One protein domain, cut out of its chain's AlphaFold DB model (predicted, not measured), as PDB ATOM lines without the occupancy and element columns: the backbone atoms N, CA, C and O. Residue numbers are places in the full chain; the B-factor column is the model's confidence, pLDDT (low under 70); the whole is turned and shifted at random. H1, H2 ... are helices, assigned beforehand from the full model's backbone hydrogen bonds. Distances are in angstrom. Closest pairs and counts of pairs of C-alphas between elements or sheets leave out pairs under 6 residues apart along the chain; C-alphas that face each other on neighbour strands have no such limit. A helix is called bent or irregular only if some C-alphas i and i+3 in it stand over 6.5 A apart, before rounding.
ATOM      1  N   GLU A  37      26.611  29.291 -36.956       84.12
ATOM      2  CA  GLU A  37      25.353  28.627 -37.300       84.12
ATOM      3  C   GLU A  37      24.185  29.635 -37.321       84.12
ATOM      4  O   GLU A  37      24.103  30.531 -36.479       84.12
ATOM      5  N   LYS A  38      23.252  29.497 -38.274       89.62
ATOM      6  CA  LYS A  38      22.045  30.338 -38.332       89.62
ATOM      7  C   LYS A  38      20.959  29.774 -37.417       89.62
ATOM      8  O   LYS A  38      20.469  28.671 -37.638       89.62
ATOM      9  N   LEU A  39      20.530  30.569 -36.441       92.19
ATOM     10  CA  LEU A  39      19.478  30.207 -35.491       92.19
ATOM     11  C   LEU A  39      18.103  30.172 -36.180       92.19
ATOM     12  O   LEU A  39      17.751  31.079 -36.940       92.19
ATOM     13  N   ALA A  40      17.310  29.136 -35.902       92.25
ATOM     14  CA  ALA A  40      15.974  28.967 -36.470       92.25
ATOM     15  C   ALA A  40      14.926  29.845 -35.759       92.25
ATOM     16  O   ALA A  40      14.971  30.022 -34.545       92.25
ATOM     17  N   TYR A  41      13.946  30.366 -36.504       93.06
ATOM     18  CA  TYR A  41      12.842  31.151 -35.937       93.06
ATOM     19  C   TYR A  41      11.748  30.262 -35.331       93.06
ATOM     20  O   TYR A  41      11.328  29.273 -35.938       93.06
ATOM     21  N   PHE A  42      11.207  30.676 -34.186       94.00
ATOM     22  CA  PHE A  42      10.075  30.010 -33.539       94.00
ATOM     23  C   PHE A  42       8.750  30.490 -34.136       94.00
ATOM     24  O   PHE A  42       8.551  31.681 -34.372       94.00
ATOM     25  N   SER A  43       7.809  29.573 -34.363       94.06
ATOM     26  CA  SER A  43       6.472  29.902 -34.866       94.06
ATOM     27  C   SER A  43       5.422  29.343 -33.919       94.06
ATOM     28  O   SER A  43       5.274  28.128 -33.807       94.06
ATOM     29  N   PHE A  44       4.674  30.235 -33.265       94.00
ATOM     30  CA  PHE A  44       3.613  29.851 -32.332       94.00
ATOM     31  C   PHE A  44       2.547  28.955 -32.991       94.00
ATOM     32  O   PHE A  44       2.129  27.970 -32.394       94.00
ATOM     33  N   GLY A  45       2.167  29.232 -34.245       93.19
ATOM     34  CA  GLY A  45       1.210  28.399 -34.983       93.19
ATOM     35  C   GLY A  45       1.716  26.972 -35.226       93.19
ATOM     36  O   GLY A  45       0.971  26.019 -35.016       93.19
ATOM     37  N   LYS A  46       3.000  26.808 -35.588       93.19
ATOM     38  CA  LYS A  46       3.625  25.476 -35.714       93.19
ATOM     39  C   LYS A  46       3.715  24.773 -34.360       93.19
ATOM     40  O   LYS A  46       3.376  23.599 -34.278       93.19
ATOM     41  N   TYR A  47       4.124  25.495 -33.315       93.88
ATOM     42  CA  TYR A  47       4.171  24.987 -31.945       93.88
ATOM     43  C   TYR A  47       2.810  24.452 -31.498       93.88
ATOM     44  O   TYR A  47       2.727  23.286 -31.131       93.88
ATOM     45  N   LEU A  48       1.740  25.245 -31.597       93.88
ATOM     46  CA  LEU A  48       0.399  24.830 -31.186       93.88
ATOM     47  C   LEU A  48      -0.107  23.630 -32.003       93.88
ATOM     48  O   LEU A  48      -0.455  22.602 -31.426       93.88
ATOM     49  N   LEU A  49      -0.091  23.735 -33.337       95.25
ATOM     50  CA  LEU A  49      -0.634  22.707 -34.229       95.25
ATOM     51  C   LEU A  49       0.101  21.368 -34.080       95.25
ATOM     52  O   LEU A  49      -0.531  20.339 -33.851       95.25
ATOM     53  N   PHE A  50       1.435  21.365 -34.173       95.31
ATOM     54  CA  PHE A  50       2.191  20.118 -34.088       95.31
ATOM     55  C   PHE A  50       2.261  19.563 -32.664       95.31
ATOM     56  O   PHE A  50       2.358  18.349 -32.518       95.31
ATOM     57  N   SER A  51       2.144  20.382 -31.610       93.44
ATOM     58  CA  SER A  51       2.026  19.850 -30.240       93.44
ATOM     59  C   SER A  51       0.732  19.064 -30.047       93.44
ATOM     60  O   SER A  51       0.769  18.014 -29.415       93.44
ATOM     61  N   ILE A  52      -0.385  19.508 -30.637       93.19
ATOM     62  CA  ILE A  52      -1.645  18.749 -30.623       93.19
ATOM     63  C   ILE A  52      -1.498  17.465 -31.457       93.19
ATOM     64  O   ILE A  52      -1.738  16.375 -30.949       93.19
ATOM     65  N   LEU A  53      -1.015  17.574 -32.703       96.12
ATOM     66  CA  LEU A  53      -0.851  16.429 -33.619       96.12
ATOM     67  C   LEU A  53       0.156  15.362 -33.143       96.12
ATOM     68  O   LEU A  53       0.137  14.248 -33.654       96.12
ATOM     69  N   THR A  54       1.043  15.691 -32.201       96.38
ATOM     70  CA  THR A  54       2.070  14.773 -31.664       96.38
ATOM     71  C   THR A  54       1.915  14.497 -30.167       96.38
ATOM     72  O   THR A  54       2.867  14.049 -29.529       96.38
ATOM     73  N   LEU A  55       0.740  14.786 -29.589       93.56
ATOM     74  CA  LEU A  55       0.425  14.555 -28.169       93.56
ATOM     75  C   LEU A  55       1.495  15.119 -27.207       93.56
ATOM     76  O   LEU A  55       1.893  14.489 -26.232       93.56
ATOM     77  N   GLY A  56       1.989  16.322 -27.509       88.50
ATOM     78  CA  GLY A  56       2.990  17.046 -26.723       88.50
ATOM     79  C   GLY A  56       4.452  16.804 -27.116       88.50
ATOM     80  O   GLY A  56       5.297  17.620 -26.756       88.50
ATOM     81  N   ILE A  57       4.787  15.779 -27.909       92.94
ATOM     82  CA  ILE A  57       6.194  15.470 -28.248       92.94
ATOM     83  C   ILE A  57       6.873  16.655 -28.963       92.94
ATOM     84  O   ILE A  57       8.001  17.030 -28.634       92.94
ATOM     85  N   TYR A  58       6.174  17.320 -29.890       93.88
ATOM     86  CA  TYR A  58       6.693  18.508 -30.577       93.88
ATOM     87  C   TYR A  58       6.887  19.720 -29.649       93.88
ATOM     88  O   TYR A  58       7.763  20.547 -29.921       93.88
ATOM     89  N   SER A  59       6.130  19.838 -28.548       90.88
ATOM     90  CA  SER A  59       6.338  20.930 -27.587       90.88
ATOM     91  C   SER A  59       7.686  20.751 -26.892       90.88
ATOM     92  O   SER A  59       8.510  21.662 -26.921       90.88
ATOM     93  N   ILE A  60       7.975  19.536 -26.410       92.56
ATOM     94  CA  ILE A  60       9.239  19.167 -25.760       92.56
ATOM     95  C   ILE A  60      10.426  19.414 -26.703       92.56
ATOM     96  O   ILE A  60      11.398  20.054 -26.305       92.56
ATOM     97  N   VAL A  61      10.334  18.994 -27.972       92.94
ATOM     98  CA  VAL A  61      11.385  19.234 -28.984       92.94
ATOM     99  C   VAL A  61      11.560  20.728 -29.290       92.94
ATOM    100  O   VAL A  61      12.687  21.201 -29.458       92.94
ATOM    101  N   THR A  62      10.471  21.500 -29.341       93.94
ATOM    102  CA  THR A  62      10.540  22.956 -29.558       93.94
ATOM    103  C   THR A  62      11.192  23.664 -28.373       93.94
ATOM    104  O   THR A  62      11.998  24.569 -28.577       93.94
ATOM    105  N   LEU A  63      10.880  23.246 -27.146       92.38
ATOM    106  CA  LEU A  63      11.402  23.858 -25.927       92.38
ATOM    107  C   LEU A  63      12.842  23.421 -25.622       92.38
ATOM    108  O   LEU A  63      13.636  24.241 -25.177       92.38
ATOM    109  N   TYR A  64      13.245  22.206 -25.997       92.44
ATOM    110  CA  TYR A  64      14.658  21.823 -26.051       92.44
ATOM    111  C   TYR A  64      15.467  22.777 -26.954       92.44
ATOM    112  O   TYR A  64      16.415  23.413 -26.494       92.44
ATOM    113  N   ARG A  65      15.020  22.977 -28.204       92.75
ATOM    114  CA  ARG A  65      15.659  23.909 -29.157       92.75
ATOM    115  C   ARG A  65      15.602  25.368 -28.703       92.75
ATOM    116  O   ARG A  65      16.485  26.156 -29.043       92.75
ATOM    117  N   PHE A  66      14.575  25.751 -27.945       93.62
ATOM    118  CA  PHE A  66      14.489  27.069 -27.316       93.62
ATOM    119  C   PHE A  66      15.626  27.268 -26.308       93.62
ATOM    120  O   PHE A  66      16.304  28.287 -26.387       93.62
ATOM    121  N   ASN A  67      15.909  26.287 -25.445       91.81
ATOM    122  CA  ASN A  67      16.999  26.372 -24.465       91.81
ATOM    123  C   ASN A  67      18.369  26.512 -25.148       91.81
ATOM    124  O   ASN A  67      19.135  27.408 -24.792       91.81
ATOM    125  N   GLU A  68      18.645  25.701 -26.176       90.06
ATOM    126  CA  GLU A  68      19.858  25.834 -27.000       90.06
ATOM    127  C   GLU A  68      19.958  27.224 -27.646       90.06
ATOM    128  O   GLU A  68      21.023  27.839 -27.652       90.06
ATOM    129  N   THR A  69      18.843  27.749 -28.167       92.56
ATOM    130  CA  THR A  69      18.811  29.066 -28.818       92.56
ATOM    131  C   THR A  69      19.014  30.204 -27.815       92.56
ATOM    132  O   THR A  69      19.730  31.154 -28.122       92.56
ATOM    133  N   VAL A  70      18.452  30.111 -26.603       91.00
ATOM    134  CA  VAL A  70      18.716  31.079 -25.525       91.00
ATOM    135  C   VAL A  70      20.185  31.023 -25.110       91.00
ATOM    136  O   VAL A  70      20.812  32.075 -25.039       91.00
ATOM    137  N   ASN A  71      20.770  29.838 -24.910       89.38
ATOM    138  CA  ASN A  71      22.192  29.717 -24.569       89.38
ATOM    139  C   ASN A  71      23.097  30.283 -25.686       89.38
ATOM    140  O   ASN A  71      24.010  31.049 -25.389       89.38
ATOM    141  N   LYS A  72      22.795  30.029 -26.971       88.81
ATOM    142  CA  LYS A  72      23.536  30.602 -28.117       88.81
ATOM    143  C   LYS A  72      23.390  32.131 -28.256       88.81
ATOM    144  O   LYS A  72      24.318  32.777 -28.734       88.81
ATOM    145  N   LEU A  73      22.266  32.725 -27.837       87.44
ATOM    146  CA  LEU A  73      22.074  34.190 -27.799       87.44
ATOM    147  C   LEU A  73      22.729  34.841 -26.567       87.44
ATOM    148  O   LEU A  73      23.276  35.941 -26.643       87.44
ATOM    149  N   CYS A  74      22.682  34.170 -25.420       82.81
ATOM    150  CA  CYS A  74      23.215  34.674 -24.156       82.81
ATOM    151  C   CYS A  74      24.696  34.324 -23.924       82.81
ATOM    152  O   CYS A  74      25.249  34.727 -22.906       82.81
ATOM    153  N   ALA A  75      25.348  33.627 -24.863       78.19
ATOM    154  CA  ALA A  75      26.750  33.220 -24.780       78.19
ATOM    155  C   ALA A  75      27.668  34.374 -24.322       78.19
ATOM    156  O   ALA A  75      27.723  35.436 -24.959       78.19
ATOM    157  N   GLY A  76      28.359  34.153 -23.199       66.81
ATOM    158  CA  GLY A  76      29.163  35.154 -22.490       66.81
ATOM    159  C   GLY A  76      28.531  35.745 -21.217       66.81
ATOM    160  O   GLY A  76      29.197  36.534 -20.557       66.81
ATOM    161  N   ASP A  77      27.302  35.372 -20.829       68.19
ATOM    162  CA  ASP A  77      26.654  35.816 -19.571       68.19
ATOM    163  C   ASP A  77      26.951  34.927 -18.338       68.19
ATOM    164  O   ASP A  77      26.262  35.033 -17.317       68.19
ATOM    165  N   ARG A  78      27.951  34.035 -18.451       66.31
ATOM    166  CA  ARG A  78      28.364  33.014 -17.460       66.31
ATOM    167  C   ARG A  78      27.213  32.135 -16.929       66.31
ATOM    168  O   ARG A  78      27.270  31.642 -15.806       66.31
ATOM    169  N   ARG A  79      26.133  31.944 -17.702       68.56
ATOM    170  CA  ARG A  79      24.958  31.156 -17.285       68.56
ATOM    171  C   ARG A  79      24.587  30.131 -18.340       68.56
ATOM    172  O   ARG A  79      24.429  30.453 -19.514       68.56
ATOM    173  N   GLU A  80      24.288  28.918 -17.905       73.62
ATOM    174  CA  GLU A  80      23.680  27.915 -18.772       73.62
ATOM    175  C   GLU A  80      22.240  27.643 -18.347       73.62
ATOM    176  O   GLU A  80      21.916  27.482 -17.169       73.62
ATOM    177  N   THR A  81      21.332  27.625 -19.320       81.69
ATOM    178  CA  THR A  81      19.990  27.090 -19.107       81.69
ATOM    179  C   THR A  81      20.039  25.579 -19.289       81.69
ATOM    180  O   THR A  81      20.424  25.140 -20.374       81.69
ATOM    181  N   PRO A  82      19.641  24.788 -18.272       74.88
ATOM    182  CA  PRO A  82      19.719  23.337 -18.341       74.88
ATOM    183  C   PRO A  82      18.787  22.770 -19.415       74.88
ATOM    184  O   PRO A  82      17.796  23.397 -19.810       74.88
ATOM    185  N   ASN A  83      19.088  21.548 -19.858       83.25
ATOM    186  CA  ASN A  83      18.277  20.799 -20.816       83.25
ATOM    187  C   ASN A  83      16.800  20.761 -20.399       83.25
ATOM    188  O   ASN A  83      16.486  20.519 -19.234       83.25
ATOM    189  N   TYR A  84      15.880  20.955 -21.351       88.06
ATOM    190  CA  TYR A  84      14.448  21.100 -21.042       88.06
ATOM    191  C   TYR A  84      13.844  19.880 -20.309       88.06
ATOM    192  O   TYR A  84      12.932  20.031 -19.503       88.06
ATOM    193  N   ILE A  85      14.423  18.687 -20.479       88.62
ATOM    194  CA  ILE A  85      14.070  17.472 -19.722       88.62
ATOM    195  C   ILE A  85      14.201  17.690 -18.200       88.62
ATOM    196  O   ILE A  85      13.327  17.275 -17.443       88.62
ATOM    197  N   VAL A  86      15.230  18.415 -17.742       88.25
ATOM    198  CA  VAL A  86      15.425  18.757 -16.319       88.25
ATOM    199  C   VAL A  86      14.292  19.658 -15.811       88.25
ATOM    200  O   VAL A  86      13.854  19.515 -14.674       88.25
ATOM    201  N   VAL A  87      13.762  20.541 -16.664       90.75
ATOM    202  CA  VAL A  87      12.620  21.419 -16.345       90.75
ATOM    203  C   VAL A  87      11.336  20.609 -16.154       90.75
ATOM    204  O   VAL A  87      10.545  20.932 -15.269       90.75
ATOM    205  N   ILE A  88      11.146  19.540 -16.938       90.44
ATOM    206  CA  ILE A  88      10.020  18.605 -16.788       90.44
ATOM    207  C   ILE A  88      10.164  17.809 -15.484       90.44
ATOM    208  O   ILE A  88       9.235  17.792 -14.680       90.44
ATOM    209  N   LEU A  89      11.332  17.202 -15.235       92.38
ATOM    210  CA  LEU A  89      11.585  16.393 -14.035       92.38
ATOM    211  C   LEU A  89      11.430  17.210 -12.743       92.38
ATOM    212  O   LEU A  89      10.700  16.808 -11.840       92.38
ATOM    213  N   LEU A  90      12.041  18.398 -12.676       89.88
ATOM    214  CA  LEU A  90      11.858  19.308 -11.543       89.88
ATOM    215  C   LEU A  90      10.429  19.864 -11.475       89.88
ATOM    216  O   LEU A  90       9.945  20.153 -10.385       89.88
ATOM    217  N   GLY A  91       9.725  19.974 -12.605       91.56
ATOM    218  CA  GLY A  91       8.298  20.289 -12.645       91.56
ATOM    219  C   GLY A  91       7.433  19.238 -11.954       91.56
ATOM    220  O   GLY A  91       6.570  19.612 -11.168       91.56
ATOM    221  N   LEU A  92       7.704  17.947 -12.166       92.06
ATOM    222  CA  LEU A  92       7.016  16.856 -11.464       92.06
ATOM    223  C   LEU A  92       7.300  16.900  -9.953       92.06
ATOM    224  O   LEU A  92       6.366  16.910  -9.157       92.06
ATOM    225  N   VAL A  93       8.574  17.021  -9.561       94.62
ATOM    226  CA  VAL A  93       8.995  17.087  -8.143       94.62
ATOM    227  C   VAL A  93       8.425  18.312  -7.411       94.62
ATOM    228  O   VAL A  93       8.190  18.256  -6.209       94.62
ATOM    229  N   THR A  94       8.174  19.417  -8.118       92.44
ATOM    230  CA  THR A  94       7.678  20.681  -7.535       92.44
ATOM    231  C   THR A  94       6.204  20.966  -7.845       92.44
ATOM    232  O   THR A  94       5.778  22.117  -7.762       92.44
ATOM    233  N   LEU A  95       5.417  19.950  -8.227       88.94
ATOM    234  CA  LEU A  95       3.974  20.066  -8.508       88.94
ATOM    235  C   LEU A  95       3.626  21.208  -9.496       88.94
ATOM    236  O   LEU A  95       2.644  21.937  -9.343       88.94
ATOM    237  N   GLY A  96       4.468  21.385 -10.517       87.31
ATOM    238  CA  GLY A  96       4.338  22.392 -11.575       87.31
ATOM    239  C   GLY A  96       5.011  23.745 -11.301       87.31
ATOM    240  O   GLY A  96       5.126  24.548 -12.225       87.31
ATOM    241  N   ILE A  97       5.521  24.003 -10.089       89.31
ATOM    242  CA  ILE A  97       6.079  25.315  -9.704       89.31
ATOM    243  C   ILE A  97       7.347  25.657 -10.510       89.31
ATOM    244  O   ILE A  97       7.500  26.788 -10.986       89.31
ATOM    245  N   TYR A  98       8.267  24.699 -10.686       89.44
ATOM    246  CA  TYR A  98       9.565  24.952 -11.323       89.44
ATOM    247  C   TYR A  98       9.465  25.487 -12.768       89.44
ATOM    248  O   TYR A  98      10.140  26.481 -13.044       89.44
ATOM    249  N   PRO A  99       8.633  24.936 -13.679       91.19
ATOM    250  CA  PRO A  99       8.401  25.497 -15.013       91.19
ATOM    251  C   PRO A  99       8.103  27.002 -15.051       91.19
ATOM    252  O   PRO A  99       8.661  27.698 -15.899       91.19
ATOM    253  N   TYR A 100       7.299  27.536 -14.121       91.31
ATOM    254  CA  TYR A 100       7.000  28.974 -14.061       91.31
ATOM    255  C   TYR A 100       8.221  29.800 -13.628       91.31
ATOM    256  O   TYR A 100       8.573  30.787 -14.281       91.31
ATOM    257  N   CYS A 101       8.918  29.363 -12.573       88.75
ATOM    258  CA  CYS A 101      10.179  29.964 -12.121       88.75
ATOM    259  C   CYS A 101      11.252  29.946 -13.223       88.75
ATOM    260  O   CYS A 101      11.988  30.916 -13.412       88.75
ATOM    261  N   TRP A 102      11.340  28.838 -13.958       90.38
ATOM    262  CA  TRP A 102      12.259  28.651 -15.071       90.38
ATOM    263  C   TRP A 102      11.906  29.562 -16.255       90.38
ATOM    264  O   TRP A 102      12.785  30.260 -16.760       90.38
ATOM    265  N   MET A 103      10.629  29.636 -16.647       90.69
ATOM    266  CA  MET A 103      10.162  30.492 -17.743       90.69
ATOM    267  C   MET A 103      10.429  31.976 -17.455       90.69
ATOM    268  O   MET A 103      10.910  32.690 -18.336       90.69
ATOM    269  N   TYR A 104      10.192  32.436 -16.219       90.44
ATOM    270  CA  TYR A 104      10.554  33.793 -15.797       90.44
ATOM    271  C   TYR A 104      12.067  34.039 -15.931       90.44
ATOM    272  O   TYR A 104      12.465  35.046 -16.512       90.44
ATOM    273  N   LYS A 105      12.925  33.104 -15.486       87.94
ATOM    274  CA  LYS A 105      14.388  33.222 -15.657       87.94
ATOM    275  C   LYS A 105      14.802  33.344 -17.131       87.94
ATOM    276  O   LYS A 105      15.691  34.141 -17.430       87.94
ATOM    277  N   GLN A 106      14.155  32.612 -18.046       89.94
ATOM    278  CA  GLN A 106      14.425  32.738 -19.488       89.94
ATOM    279  C   GLN A 106      14.014  34.104 -20.037       89.94
ATOM    280  O   GLN A 106      14.797  34.733 -20.749       89.94
ATOM    281  N   ALA A 107      12.825  34.589 -19.667       90.19
ATOM    282  CA  ALA A 107      12.376  35.922 -20.052       90.19
ATOM    283  C   ALA A 107      13.357  37.003 -19.566       90.19
ATOM    284  O   ALA A 107      13.735  37.867 -20.355       90.19
ATOM    285  N   THR A 108      13.854  36.901 -18.326       88.69
ATOM    286  CA  THR A 108      14.804  37.878 -17.776       88.69
ATOM    287  C   THR A 108      16.173  37.804 -18.457       88.69
ATOM    288  O   THR A 108      16.714  38.856 -18.792       88.69
ATOM    289  N   ARG A 109      16.721  36.611 -18.761       87.75
ATOM    290  CA  ARG A 109      17.953  36.492 -19.581       87.75
ATOM    291  C   ARG A 109      17.779  37.144 -20.953       87.75
ATOM    292  O   ARG A 109      18.608  37.960 -21.348       87.75
ATOM    293  N   LEU A 110      16.673  36.857 -21.642       89.81
ATOM    294  CA  LEU A 110      16.358  37.473 -22.934       89.81
ATOM    295  C   LEU A 110      16.172  38.995 -22.827       89.81
ATOM    296  O   LEU A 110      16.587  39.724 -23.725       89.81
ATOM    297  N   GLN A 111      15.595  39.493 -21.729       87.56
ATOM    298  CA  GLN A 111      15.405  40.923 -21.494       87.56
ATOM    299  C   GLN A 111      16.731  41.650 -21.214       87.56
ATOM    300  O   GLN A 111      16.919  42.756 -21.720       87.56
ATOM    301  N   MET A 112      17.658  41.022 -20.481       84.25
ATOM    302  CA  MET A 112      19.008  41.551 -20.232       84.25
ATOM    303  C   MET A 112      19.899  41.502 -21.481       84.25
ATOM    304  O   MET A 112      20.675  42.423 -21.697       84.25
ATOM    305  N   ILE A 113      19.787  40.477 -22.338       87.12
ATOM    306  CA  ILE A 113      20.620  40.371 -23.549       87.12
ATOM    307  C   ILE A 113      20.064  41.157 -24.753       87.12
ATOM    308  O   ILE A 113      20.794  41.423 -25.704       87.12
ATOM    309  N   ALA A 114      18.786  41.554 -24.750       88.56
ATOM    310  CA  ALA A 114      18.157  42.244 -25.885       88.56
ATOM    311  C   ALA A 114      18.897  43.517 -26.377       88.56
ATOM    312  O   ALA A 114      19.020  43.675 -27.601       88.56
ATOM    313  N   PRO A 115      19.461  44.387 -25.507       86.81
ATOM    314  CA  PRO A 115      20.223  45.555 -25.951       86.81
ATOM    315  C   PRO A 115      21.507  45.198 -26.719       86.81
ATOM    316  O   PRO A 115      21.869  45.940 -27.633       86.81
ATOM    317  N   ARG A 116      22.123  44.029 -26.455       84.12
ATOM    318  CA  ARG A 116      23.241  43.468 -27.249       84.12
ATOM    319  C   ARG A 116      22.890  43.377 -28.733       84.12
ATOM    320  O   ARG A 116      23.727  43.593 -29.601       84.12
ATOM    321  N   TYR A 117      21.627  43.077 -29.022       86.69
ATOM    322  CA  TYR A 117      21.087  42.929 -30.370       86.69
ATOM    323  C   TYR A 117      20.415  44.207 -30.892       86.69
ATOM    324  O   TYR A 117      19.680  44.153 -31.879       86.69
ATOM    325  N   GLY A 118      20.612  45.353 -30.230       80.38
ATOM    326  CA  GLY A 118      19.973  46.622 -30.591       80.38
ATOM    327  C   GLY A 118      18.444  46.598 -30.476       80.38
ATOM    328  O   GLY A 118      17.767  47.358 -31.167       80.38
ATOM    329  N   TYR A 119      17.884  45.706 -29.652       84.19
ATOM    330  CA  TYR A 119      16.442  45.540 -29.478       84.19
ATOM    331  C   TYR A 119      16.021  45.920 -28.053       84.19
ATOM    332  O   TYR A 119      16.631  45.490 -27.078       84.19
ATOM    333  N   ARG A 120      14.949  46.709 -27.917       81.62
ATOM    334  CA  ARG A 120      14.290  46.951 -26.624       81.62
ATOM    335  C   ARG A 120      13.019  46.110 -26.559       81.62
ATOM    336  O   ARG A 120      12.135  46.245 -27.403       81.62
ATOM    337  N   MET A 121      12.947  45.225 -25.568       77.81
ATOM    338  CA  MET A 121      11.809  44.326 -25.362       77.81
ATOM    339  C   MET A 121      10.567  45.118 -24.940       77.81
ATOM    340  O   MET A 121      10.610  45.862 -23.964       77.81
ATOM    341  N   LYS A 122       9.456  44.947 -25.668       75.50
ATOM    342  CA  LYS A 122       8.163  45.583 -25.341       75.50
ATOM    343  C   LYS A 122       7.462  44.920 -24.148       75.50
ATOM    344  O   LYS A 122       6.723  45.576 -23.424       75.50
ATOM    345  N   GLU A 123       7.677  43.622 -23.967       79.94
ATOM    346  CA  GLU A 123       7.094  42.817 -22.891       79.94
ATOM    347  C   GLU A 123       8.106  42.677 -21.746       79.94
ATOM    348  O   GLU A 123       9.277  42.380 -21.988       79.94
ATOM    349  N   GLN A 124       7.659  42.860 -20.503       84.62
ATOM    350  CA  GLN A 124       8.476  42.582 -19.317       84.62
ATOM    351  C   GLN A 124       8.348  41.114 -18.895       84.62
ATOM    352  O   GLN A 124       7.273  40.517 -19.000       84.62
ATOM    353  N   SER A 125       9.415  40.567 -18.313       85.25
ATOM    354  CA  SER A 125       9.475  39.183 -17.811       85.25
ATOM    355  C   SER A 125       8.333  38.831 -16.845       85.25
ATOM    356  O   SER A 125       7.715  37.770 -16.953       85.25
ATOM    357  N   THR A 126       7.971  39.764 -15.962       87.75
ATOM    358  CA  THR A 126       6.840  39.645 -15.024       87.75
ATOM    359  C   THR A 126       5.484  39.562 -15.733       87.75
ATOM    360  O   THR A 126       4.595  38.845 -15.279       87.75
ATOM    361  N   GLY A 127       5.321  40.248 -16.869       89.62
ATOM    362  CA  GLY A 127       4.095  40.202 -17.669       89.62
ATOM    363  C   GLY A 127       3.895  38.845 -18.345       89.62
ATOM    364  O   GLY A 127       2.786  38.319 -18.345       89.62
ATOM    365  N   ILE A 128       4.971  38.238 -18.859       91.25
ATOM    366  CA  ILE A 128       4.932  36.877 -19.425       91.25
ATOM    367  C   ILE A 128       4.564  35.856 -18.336       91.25
ATOM    368  O   ILE A 128       3.729  34.984 -18.578       91.25
ATOM    369  N   LEU A 129       5.113  36.001 -17.122       92.06
ATOM    370  CA  LEU A 129       4.750  35.165 -15.973       92.06
ATOM    371  C   LEU A 129       3.262  35.290 -15.601       92.06
ATOM    372  O   LEU A 129       2.603  34.268 -15.442       92.06
ATOM    373  N   LEU A 130       2.722  36.511 -15.525       91.12
ATOM    374  CA  LEU A 130       1.317  36.757 -15.173       91.12
ATOM    375  C   LEU A 130       0.338  36.163 -16.202       91.12
ATOM    376  O   LEU A 130      -0.697  35.615 -15.823       91.12
ATOM    377  N   TRP A 131       0.682  36.198 -17.495       92.00
ATOM    378  CA  TRP A 131      -0.094  35.507 -18.531       92.00
ATOM    379  C   TRP A 131      -0.054  33.979 -18.384       92.00
ATOM    380  O   TRP A 131      -1.068  33.331 -18.632       92.00
ATOM    381  N   ALA A 132       1.070  33.400 -17.951       90.75
ATOM    382  CA  ALA A 132       1.184  31.957 -17.741       90.75
ATOM    383  C   ALA A 132       0.485  31.463 -16.463       90.75
ATOM    384  O   ALA A 132      -0.022  30.343 -16.462       90.75
ATOM    385  N   THR A 133       0.455  32.271 -15.396       89.69
ATOM    386  CA  THR A 133      -0.257  31.954 -14.148       89.69
ATOM    387  C   THR A 133      -1.708  32.432 -14.212       89.69
ATOM    388  O   THR A 133      -2.576  31.690 -14.659       89.69
ATOM    389  N   PHE A 134      -2.007  33.675 -13.832       83.00
ATOM    390  CA  PHE A 134      -3.381  34.188 -13.723       83.00
ATOM    391  C   PHE A 134      -4.163  34.158 -15.045       83.00
ATOM    392  O   PHE A 134      -5.372  33.939 -15.033       83.00
ATOM    393  N   GLY A 135      -3.491  34.269 -16.196       80.12
ATOM    394  CA  GLY A 135      -4.132  34.074 -17.501       80.12
ATOM    395  C   GLY A 135      -4.692  32.658 -17.739       80.12
ATOM    396  O   GLY A 135      -5.512  32.476 -18.640       80.12
ATOM    397  N   MET A 136      -4.299  31.655 -16.946       80.62
ATOM    398  CA  MET A 136      -4.857  30.296 -16.995       80.62
ATOM    399  C   MET A 136      -6.330  30.243 -16.561       80.62
ATOM    400  O   MET A 136      -7.053  29.368 -17.028       80.62
ATOM    401  N   LEU A 137      -6.809  31.222 -15.779       80.88
ATOM    402  CA  LEU A 137      -8.238  31.391 -15.462       80.88
ATOM    403  C   LEU A 137      -9.097  31.639 -16.718       80.88
ATOM    404  O   LEU A 137     -10.292  31.370 -16.713       80.88
ATOM    405  N   LEU A 138      -8.486  32.126 -17.804       83.12
ATOM    406  CA  LEU A 138      -9.124  32.329 -19.109       83.12
ATOM    407  C   LEU A 138      -8.858  31.170 -20.089       83.12
ATOM    408  O   LEU A 138      -9.170  31.297 -21.271       83.12
ATOM    409  N   LEU A 139      -8.215  30.083 -19.632       81.50
ATOM    410  CA  LEU A 139      -7.671  28.937 -20.390       81.50
ATOM    411  C   LEU A 139      -6.598  29.286 -21.448       81.50
ATOM    412  O   LEU A 139      -5.634  28.543 -21.630       81.50
ATOM    413  N   ALA A 140      -6.703  30.436 -22.116       85.75
ATOM    414  CA  ALA A 140      -5.809  30.886 -23.179       85.75
ATOM    415  C   ALA A 140      -4.462  31.459 -22.687       85.75
ATOM    416  O   ALA A 140      -3.521  31.572 -23.476       85.75
ATOM    417  N   GLY A 141      -4.336  31.838 -21.411       89.31
ATOM    418  CA  GLY A 141      -3.170  32.573 -20.902       89.31
ATOM    419  C   GLY A 141      -1.804  31.909 -21.122       89.31
ATOM    420  O   GLY A 141      -0.918  32.571 -21.667       89.31
ATOM    421  N   PRO A 142      -1.617  30.613 -20.804       88.44
ATOM    422  CA  PRO A 142      -0.365  29.904 -21.074       88.44
ATOM    423  C   PRO A 142       0.045  29.943 -22.554       88.44
ATOM    424  O   PRO A 142       1.225  30.089 -22.875       88.44
ATOM    425  N   PHE A 143      -0.923  29.897 -23.473       91.56
ATOM    426  CA  PHE A 143      -0.675  30.038 -24.908       91.56
ATOM    427  C   PHE A 143      -0.260  31.469 -25.285       91.56
ATOM    428  O   PHE A 143       0.670  31.654 -26.071       91.56
ATOM    429  N   ILE A 144      -0.885  32.485 -24.680       91.94
ATOM    430  CA  ILE A 144      -0.526  33.903 -24.854       91.94
ATOM    431  C   ILE A 144       0.883  34.191 -24.304       91.94
ATOM    432  O   ILE A 144       1.640  34.939 -24.927       91.94
ATOM    433  N   ALA A 145       1.276  33.562 -23.192       92.62
ATOM    434  CA  ALA A 145       2.631  33.646 -22.648       92.62
ATOM    435  C   ALA A 145       3.674  33.054 -23.612       92.62
ATOM    436  O   ALA A 145       4.671  33.715 -23.908       92.62
ATOM    437  N   TRP A 146       3.420  31.870 -24.188       92.19
ATOM    438  CA  TRP A 146       4.296  31.276 -25.211       92.19
ATOM    439  C   TRP A 146       4.368  32.107 -26.497       92.19
ATOM    440  O   TRP A 146       5.455  32.307 -27.043       92.19
ATOM    441  N   TYR A 147       3.242  32.658 -26.957       93.56
ATOM    442  CA  TYR A 147       3.202  33.596 -28.080       93.56
ATOM    443  C   TYR A 147       4.062  34.847 -27.817       93.56
ATOM    444  O   TYR A 147       4.871  35.225 -28.668       93.56
ATOM    445  N   LYS A 148       3.958  35.454 -26.625       91.88
ATOM    446  CA  LYS A 148       4.817  36.576 -26.206       91.88
ATOM    447  C   LYS A 148       6.292  36.166 -26.153       91.88
ATOM    448  O   LYS A 148       7.115  36.860 -26.741       91.88
ATOM    449  N   MET A 149       6.626  35.015 -25.564       92.50
ATOM    450  CA  MET A 149       8.003  34.505 -25.484       92.50
ATOM    451  C   MET A 149       8.646  34.319 -26.871       92.50
ATOM    452  O   MET A 149       9.762  34.784 -27.111       92.50
ATOM    453  N   PHE A 150       7.937  33.703 -27.825       93.25
ATOM    454  CA  PHE A 150       8.451  33.535 -29.189       93.25
ATOM    455  C   PHE A 150       8.573  34.874 -29.939       93.25
ATOM    456  O   PHE A 150       9.534  35.082 -30.682       93.25
ATOM    457  N   ASN A 151       7.660  35.822 -29.707       89.81
ATOM    458  CA  ASN A 151       7.768  37.178 -30.256       89.81
ATOM    459  C   ASN A 151       8.889  38.013 -29.618       89.81
ATOM    460  O   ASN A 151       9.401  38.915 -30.277       89.81
ATOM    461  N   CYS A 152       9.306  37.700 -28.390       89.50
ATOM    462  CA  CYS A 152      10.481  38.284 -27.750       89.50
ATOM    463  C   CYS A 152      11.791  37.758 -28.355       89.50
ATOM    464  O   CYS A 152      12.656  38.556 -28.702       89.50
ATOM    465  N   ILE A 153      11.945  36.438 -28.530       92.50
ATOM    466  CA  ILE A 153      13.213  35.848 -29.007       92.50
ATOM    467  C   ILE A 153      13.441  36.025 -30.522       92.50
ATOM    468  O   ILE A 153      14.576  36.204 -30.960       92.50
ATOM    469  N   ASN A 154      12.386  36.031 -31.347       93.31
ATOM    470  CA  ASN A 154      12.511  36.123 -32.810       93.31
ATOM    471  C   ASN A 154      13.222  37.403 -33.328       93.31
ATOM    472  O   ASN A 154      14.010  37.295 -34.272       93.31
ATOM    473  N   PRO A 155      13.008  38.608 -32.756       90.69
ATOM    474  CA  PRO A 155      13.814  39.798 -33.042       90.69
ATOM    475  C   PRO A 155      15.307  39.647 -32.714       90.69
ATOM    476  O   PRO A 155      16.138  40.084 -33.511       90.69
ATOM    477  N   LEU A 156      15.661  38.991 -31.601       91.69
ATOM    478  CA  LEU A 156      17.061  38.720 -31.247       91.69
ATOM    479  C   LEU A 156      17.688  37.748 -32.256       91.69
ATOM    480  O   LEU A 156      18.731  38.055 -32.825       91.69
ATOM    481  N   ILE A 157      17.000  36.643 -32.573       92.94
ATOM    482  CA  ILE A 157      17.396  35.673 -33.614       92.94
ATOM    483  C   ILE A 157      17.627  36.373 -34.962       92.94
ATOM    484  O   ILE A 157      18.627  36.121 -35.636       92.94
ATOM    485  N   ARG A 158      16.741  37.301 -35.348       91.81
ATOM    486  CA  ARG A 158      16.875  38.094 -36.580       91.81
ATOM    487  C   ARG A 158      18.159  38.922 -36.594       91.81
ATOM    488  O   ARG A 158      18.824  38.980 -37.626       91.81
ATOM    489  N   ASN A 159      18.494  39.571 -35.482       89.38
ATOM    490  CA  ASN A 159      19.652  40.458 -35.403       89.38
ATOM    491  C   ASN A 159      20.965  39.676 -35.223       89.38
ATOM    492  O   ASN A 159      21.937  40.011 -35.897       89.38
ATOM    493  N   TYR A 160      20.959  38.566 -34.476       88.75
ATOM    494  CA  TYR A 160      22.039  37.570 -34.441       88.75
ATOM    495  C   TYR A 160      22.371  37.049 -35.848       88.75
ATOM    496  O   TYR A 160      23.502  37.184 -36.315       88.75
ATOM    497  N   ASN A 161      21.366  36.546 -36.578       88.69
ATOM    498  CA  ASN A 161      21.531  36.013 -37.936       88.69
ATOM    499  C   ASN A 161      22.002  37.072 -38.951       88.69
ATOM    500  O   ASN A 161      22.583  36.723 -39.975       88.69
ATOM    501  N   ARG A 162      21.756  38.360 -38.671       84.62
ATOM    502  CA  ARG A 162      22.229  39.518 -39.452       84.62
ATOM    503  C   ARG A 162      23.575  40.079 -38.977       84.62
ATOM    504  O   ARG A 162      24.044  41.048 -39.561       84.62
ATOM    505  N   GLY A 163      24.172  39.535 -37.917       79.62
ATOM    506  CA  GLY A 163      25.418  40.039 -37.338       79.62
ATOM    507  C   GLY A 163      25.316  41.369 -36.596       79.62
ATOM    508  O   GLY A 163      26.344  41.943 -36.259       79.62
ATOM    509  N   LYS A 164      24.105  41.850 -36.292       81.50
ATOM    510  CA  LYS A 164      23.896  43.052 -35.476       81.50
ATOM    511  C   LYS A 164      24.034  42.695 -33.996       81.50
ATOM    512  O   LYS A 164      23.036  42.513 -33.302       81.50
ATOM    513  N   ILE A 165      25.285  42.534 -33.565       81.25
ATOM    514  CA  ILE A 165      25.688  42.164 -32.207       81.25
ATOM    515  C   ILE A 165      26.682  43.214 -31.705       81.25
ATOM    516  O   ILE A 165      27.772  43.344 -32.258       81.25
ATOM    517  N   LYS A 166      26.306  43.945 -30.656       75.00
ATOM    518  CA  LYS A 166      27.220  44.764 -29.857       75.00
ATOM    519  C   LYS A 166      28.210  43.851 -29.137       75.00
ATOM    520  O   LYS A 166      27.794  42.907 -28.458       75.00
ATOM    521  N   GLN A 167      29.499  44.108 -29.327       65.75
ATOM    522  CA  GLN A 167      30.595  43.353 -28.701       65.75
ATOM    523  C   GLN A 167      31.012  44.004 -27.372       65.75
ATOM    524  O   GLN A 167      31.314  43.303 -26.417       65.75
ATOM    525  N   ASP A 168      30.892  45.332 -27.324       60.56
ATOM    526  CA  ASP A 168      30.925  46.249 -26.179       60.56
ATOM    527  C   ASP A 168      29.887  45.945 -25.085       60.56
ATOM    528  O   ASP A 168      30.063  46.314 -23.927       60.56
ATOM    529  N   TYR A 169      28.766  45.309 -25.437       67.50
ATOM    530  CA  TYR A 169      27.638  45.202 -24.517       67.50
ATOM    531  C   TYR A 169      27.807  44.082 -23.483       67.50
ATOM    532  O   TYR A 169      27.588  42.902 -23.782       67.50
ATOM    533  N   VAL A 170      28.077  44.479 -22.239       63.97
ATOM    534  CA  VAL A 170      27.997  43.615 -21.057       63.97
ATOM    535  C   VAL A 170      26.589  43.678 -20.438       63.97
ATOM    536  O   VAL A 170      26.057  44.769 -20.218       63.97
ATOM    537  N   PRO A 171      25.939  42.526 -20.167       66.69
ATOM    538  CA  PRO A 171      24.636  42.493 -19.513       66.69
ATOM    539  C   PRO A 171      24.752  42.855 -18.025       66.69
ATOM    540  O   PRO A 171      25.658  42.402 -17.333       66.69
ATOM    541  N   SER A 172      23.785  43.622 -17.516       64.31
ATOM    542  CA  SER A 172      23.679  43.977 -16.092       64.31
ATOM    543  C   SER A 172      23.655  42.746 -15.178       64.31
ATOM    544  O   SER A 172      22.935  41.788 -15.482       64.31
ATOM    545  N   SER A 173      24.330  42.799 -14.023       62.09
ATOM    546  CA  SER A 173      24.295  41.706 -13.046       62.09
ATOM    547  C   SER A 173      22.858  41.402 -12.588       62.09
ATOM    548  O   SER A 173      22.056  42.281 -12.258       62.09
ATOM    549  N   TYR A 174      22.493  40.117 -12.632       65.06
ATOM    550  CA  TYR A 174      21.140  39.650 -12.320       65.06
ATOM    551  C   TYR A 174      20.878  39.741 -10.813       65.06
ATOM    552  O   TYR A 174      21.246  38.847 -10.048       65.06
ATOM    553  N   LYS A 175      20.190  40.800 -10.384       64.06
ATOM    554  CA  LYS A 175      19.730  40.935  -8.997       64.06
ATOM    555  C   LYS A 175      18.536  39.998  -8.752       64.06
ATOM    556  O   LYS A 175      17.594  39.939  -9.542       64.06
ATOM    557  N   LYS A 176      18.588  39.228  -7.659       68.44
ATOM    558  CA  LYS A 176      17.642  38.144  -7.322       68.44
ATOM    559  C   LYS A 176      16.264  38.685  -6.906       68.44
ATOM    560  O   LYS A 176      15.977  38.828  -5.718       68.44
ATOM    561  N   ASP A 177      15.400  38.957  -7.882       74.56
ATOM    562  CA  ASP A 177      14.019  39.389  -7.637       74.56
ATOM    563  C   ASP A 177      13.190  38.292  -6.929       74.56
ATOM    564  O   ASP A 177      13.171  37.130  -7.344       74.56
ATOM    565  N   ARG A 178      12.480  38.671  -5.855       78.50
ATOM    566  CA  ARG A 178      11.553  37.799  -5.109       78.50
ATOM    567  C   ARG A 178      10.107  37.882  -5.621       78.50
ATOM    568  O   ARG A 178       9.332  36.964  -5.364       78.50
ATOM    569  N   ARG A 179       9.732  38.931  -6.368       81.50
ATOM    570  CA  ARG A 179       8.385  39.123  -6.951       81.50
ATOM    571  C   ARG A 179       7.838  37.910  -7.729       81.50
ATOM    572  O   ARG A 179       6.670  37.597  -7.505       81.50
ATOM    573  N   PRO A 180       8.600  37.182  -8.579       83.19
ATOM    574  CA  PRO A 180       8.065  36.001  -9.268       83.19
ATOM    575  C   PRO A 180       7.583  34.898  -8.315       83.19
ATOM    576  O   PRO A 180       6.578  34.255  -8.604       83.19
ATOM    577  N   LEU A 181       8.244  34.704  -7.167       84.88
ATOM    578  CA  LEU A 181       7.840  33.690  -6.184       84.88
ATOM    579  C   LEU A 181       6.504  34.052  -5.527       84.88
ATOM    580  O   LEU A 181       5.658  33.179  -5.365       84.88
ATOM    581  N   TRP A 182       6.273  35.335  -5.229       87.75
ATOM    582  CA  TRP A 182       4.983  35.816  -4.721       87.75
ATOM    583  C   TRP A 182       3.855  35.681  -5.754       87.75
ATOM    584  O   TRP A 182       2.752  35.274  -5.399       87.75
ATOM    585  N   ILE A 183       4.130  35.956  -7.035       88.81
ATOM    586  CA  ILE A 183       3.154  35.794  -8.130       88.81
ATOM    587  C   ILE A 183       2.749  34.324  -8.298       88.81
ATOM    588  O   ILE A 183       1.569  34.030  -8.482       88.81
ATOM    589  N   ILE A 184       3.710  33.398  -8.222       89.81
ATOM    590  CA  ILE A 184       3.437  31.959  -8.331       89.81
ATOM    591  C   ILE A 184       2.736  31.454  -7.060       89.81
ATOM    592  O   ILE A 184       1.702  30.802  -7.162       89.81
ATOM    593  N   GLY A 185       3.221  31.813  -5.868       88.94
ATOM    594  CA  GLY A 185       2.602  31.425  -4.597       88.94
ATOM    595  C   GLY A 185       1.152  31.903  -4.461       88.94
ATOM    596  O   GLY A 185       0.282  31.116  -4.101       88.94
ATOM    597  N   GLY A 186       0.866  33.156  -4.831       89.94
ATOM    598  CA  GLY A 186      -0.497  33.700  -4.840       89.94
ATOM    599  C   GLY A 186      -1.425  33.007  -5.845       89.94
ATOM    600  O   GLY A 186      -2.601  32.808  -5.555       89.94
ATOM    601  N   PHE A 187      -0.899  32.575  -6.996       90.25
ATOM    602  CA  PHE A 187      -1.643  31.769  -7.968       90.25
ATOM    603  C   PHE A 187      -1.986  30.374  -7.422       90.25
ATOM    604  O   PHE A 187      -3.136  29.953  -7.527       90.25
ATOM    605  N   TYR A 188      -1.036  29.678  -6.788       89.69
ATOM    606  CA  TYR A 188      -1.307  28.379  -6.159       89.69
ATOM    607  C   TYR A 188      -2.270  28.500  -4.965       89.69
ATOM    608  O   TYR A 188      -3.161  27.667  -4.827       89.69
ATOM    609  N   LEU A 189      -2.165  29.559  -4.153       91.31
ATOM    610  CA  LEU A 189      -3.116  29.839  -3.070       91.31
ATOM    611  C   LEU A 189      -4.539  30.074  -3.603       91.31
ATOM    612  O   LEU A 189      -5.491  29.507  -3.070       91.31
ATOM    613  N   LEU A 190      -4.686  30.852  -4.683       90.88
ATOM    614  CA  LEU A 190      -5.973  31.048  -5.357       90.88
ATOM    615  C   LEU A 190      -6.552  29.713  -5.852       90.88
ATOM    616  O   LEU A 190      -7.731  29.446  -5.637       90.88
ATOM    617  N   TRP A 191      -5.731  28.860  -6.475       88.75
ATOM    618  CA  TRP A 191      -6.161  27.533  -6.925       88.75
ATOM    619  C   TRP A 191      -6.592  26.621  -5.777       88.75
ATOM    620  O   TRP A 191      -7.587  25.923  -5.930       88.75
ATOM    621  N   ILE A 192      -5.901  26.642  -4.632       91.06
ATOM    622  CA  ILE A 192      -6.312  25.882  -3.440       91.06
ATOM    623  C   ILE A 192      -7.700  26.344  -2.978       91.06
ATOM    624  O   ILE A 192      -8.586  25.513  -2.815       91.06
ATOM    625  N   ILE A 193      -7.924  27.658  -2.861       92.94
ATOM    626  CA  ILE A 193      -9.228  28.226  -2.469       92.94
ATOM    627  C   ILE A 193     -10.327  27.836  -3.473       92.94
ATOM    628  O   ILE A 193     -11.395  27.377  -3.069       92.94
TER     629      ILE A 193
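What this domain is: This is residues 37 to 193 of the 575 residues of a protein of Blautia sp. An249 (UniProt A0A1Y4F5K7). Three long helices, H2, H4 and H7, run the same way as a splayed bundle, their centres in a triangle, with H1 folded back on H2 and both H3 and H5 folded back on H4. H8 packs by its first turns on H4 and H5 and makes one end of the longest axis, reached by a long loop, residues 162 to 178, from the far end of H7. The printed part has 157 residues with eight named helices, H1 to H8 in order, and no named strand; the class is all helix. It is compact, with a radius of gyration of the C-alphas of 15.7 A and spans of 50, 38 and 27 A.

Where its parts are: H1 is residues 44 to 53, beginning at C-alpha 44 (3.613, 29.851, -32.332). H2, residues 57 to 74, is 26.0 A long. H3 is residues 84 to 93. H4, residues 97 to 117, is 31.0 A long, with a kink of 26 degrees near residue 111; it is irregular, with C-alphas 112 and 115 7.1 A apart. H5 is residues 125 to 132 and H6 residues 134 to 138. H7, residues 141 to 161, is 30.2 A long and begins at C-alpha 141 (-3.170, 32.573, -20.902). H8, residues 179 to 193, is 21.2 A long and ends at C-alpha 193 (-9.228, 28.226, -2.469).

How they stand to each other: H4 and H7 are the hubs, touching five helices each. They touch each other, closest at the C-alphas of Tyr 117 and Asn 159, 5.8 A, at a shallow tilt of 31 degrees, the same way. H2 touches H4 with residues 70 to 74 alone, closest at the C-alphas of Cys 74 and Ile 113, 6.3 A. H2 and H7 only just touch, with 3 pairs of C-alphas within 8 A. H1 and H2 form a hairpin, closest at the C-alphas of Ser 51 and Tyr 58, 4.9 A. H3 and H4 form another, with the C-alphas of Gly 91 and Tyr 98 closest at 5.0 A. H4 and H5 form a third, with those of Ala 107 and Ser 125 closest at 4.9 A. H6 and H7 touch only at the corner, closest at the C-alphas of Gly 135 and Gly 141, 3.8 A. H8 touches H4 with residues 180 to 184 alone, closest at the C-alphas of Pro 180 and Cys 101, 7.0 A. H7 and H8 are apart. Each O i to N i+4 pair is within hydrogen-bond range in H1, H2, H3, H5 and H8; in H4 14 of 17 are, in H7 15 of 17, and in H6 0 of 1, where 2 of 2 O i to N i+3 pairs are.

The domain as a whole: The C-alphas of Gly 163 and Ile 193, the two farthest apart, are 50.6 A apart. The printed part has no cut. The link from H7 to H8 is long, with 17 residues. The mean pLDDT of the printed part is 86.6, and residues 76 to 79 and 167 to 176 are under 70.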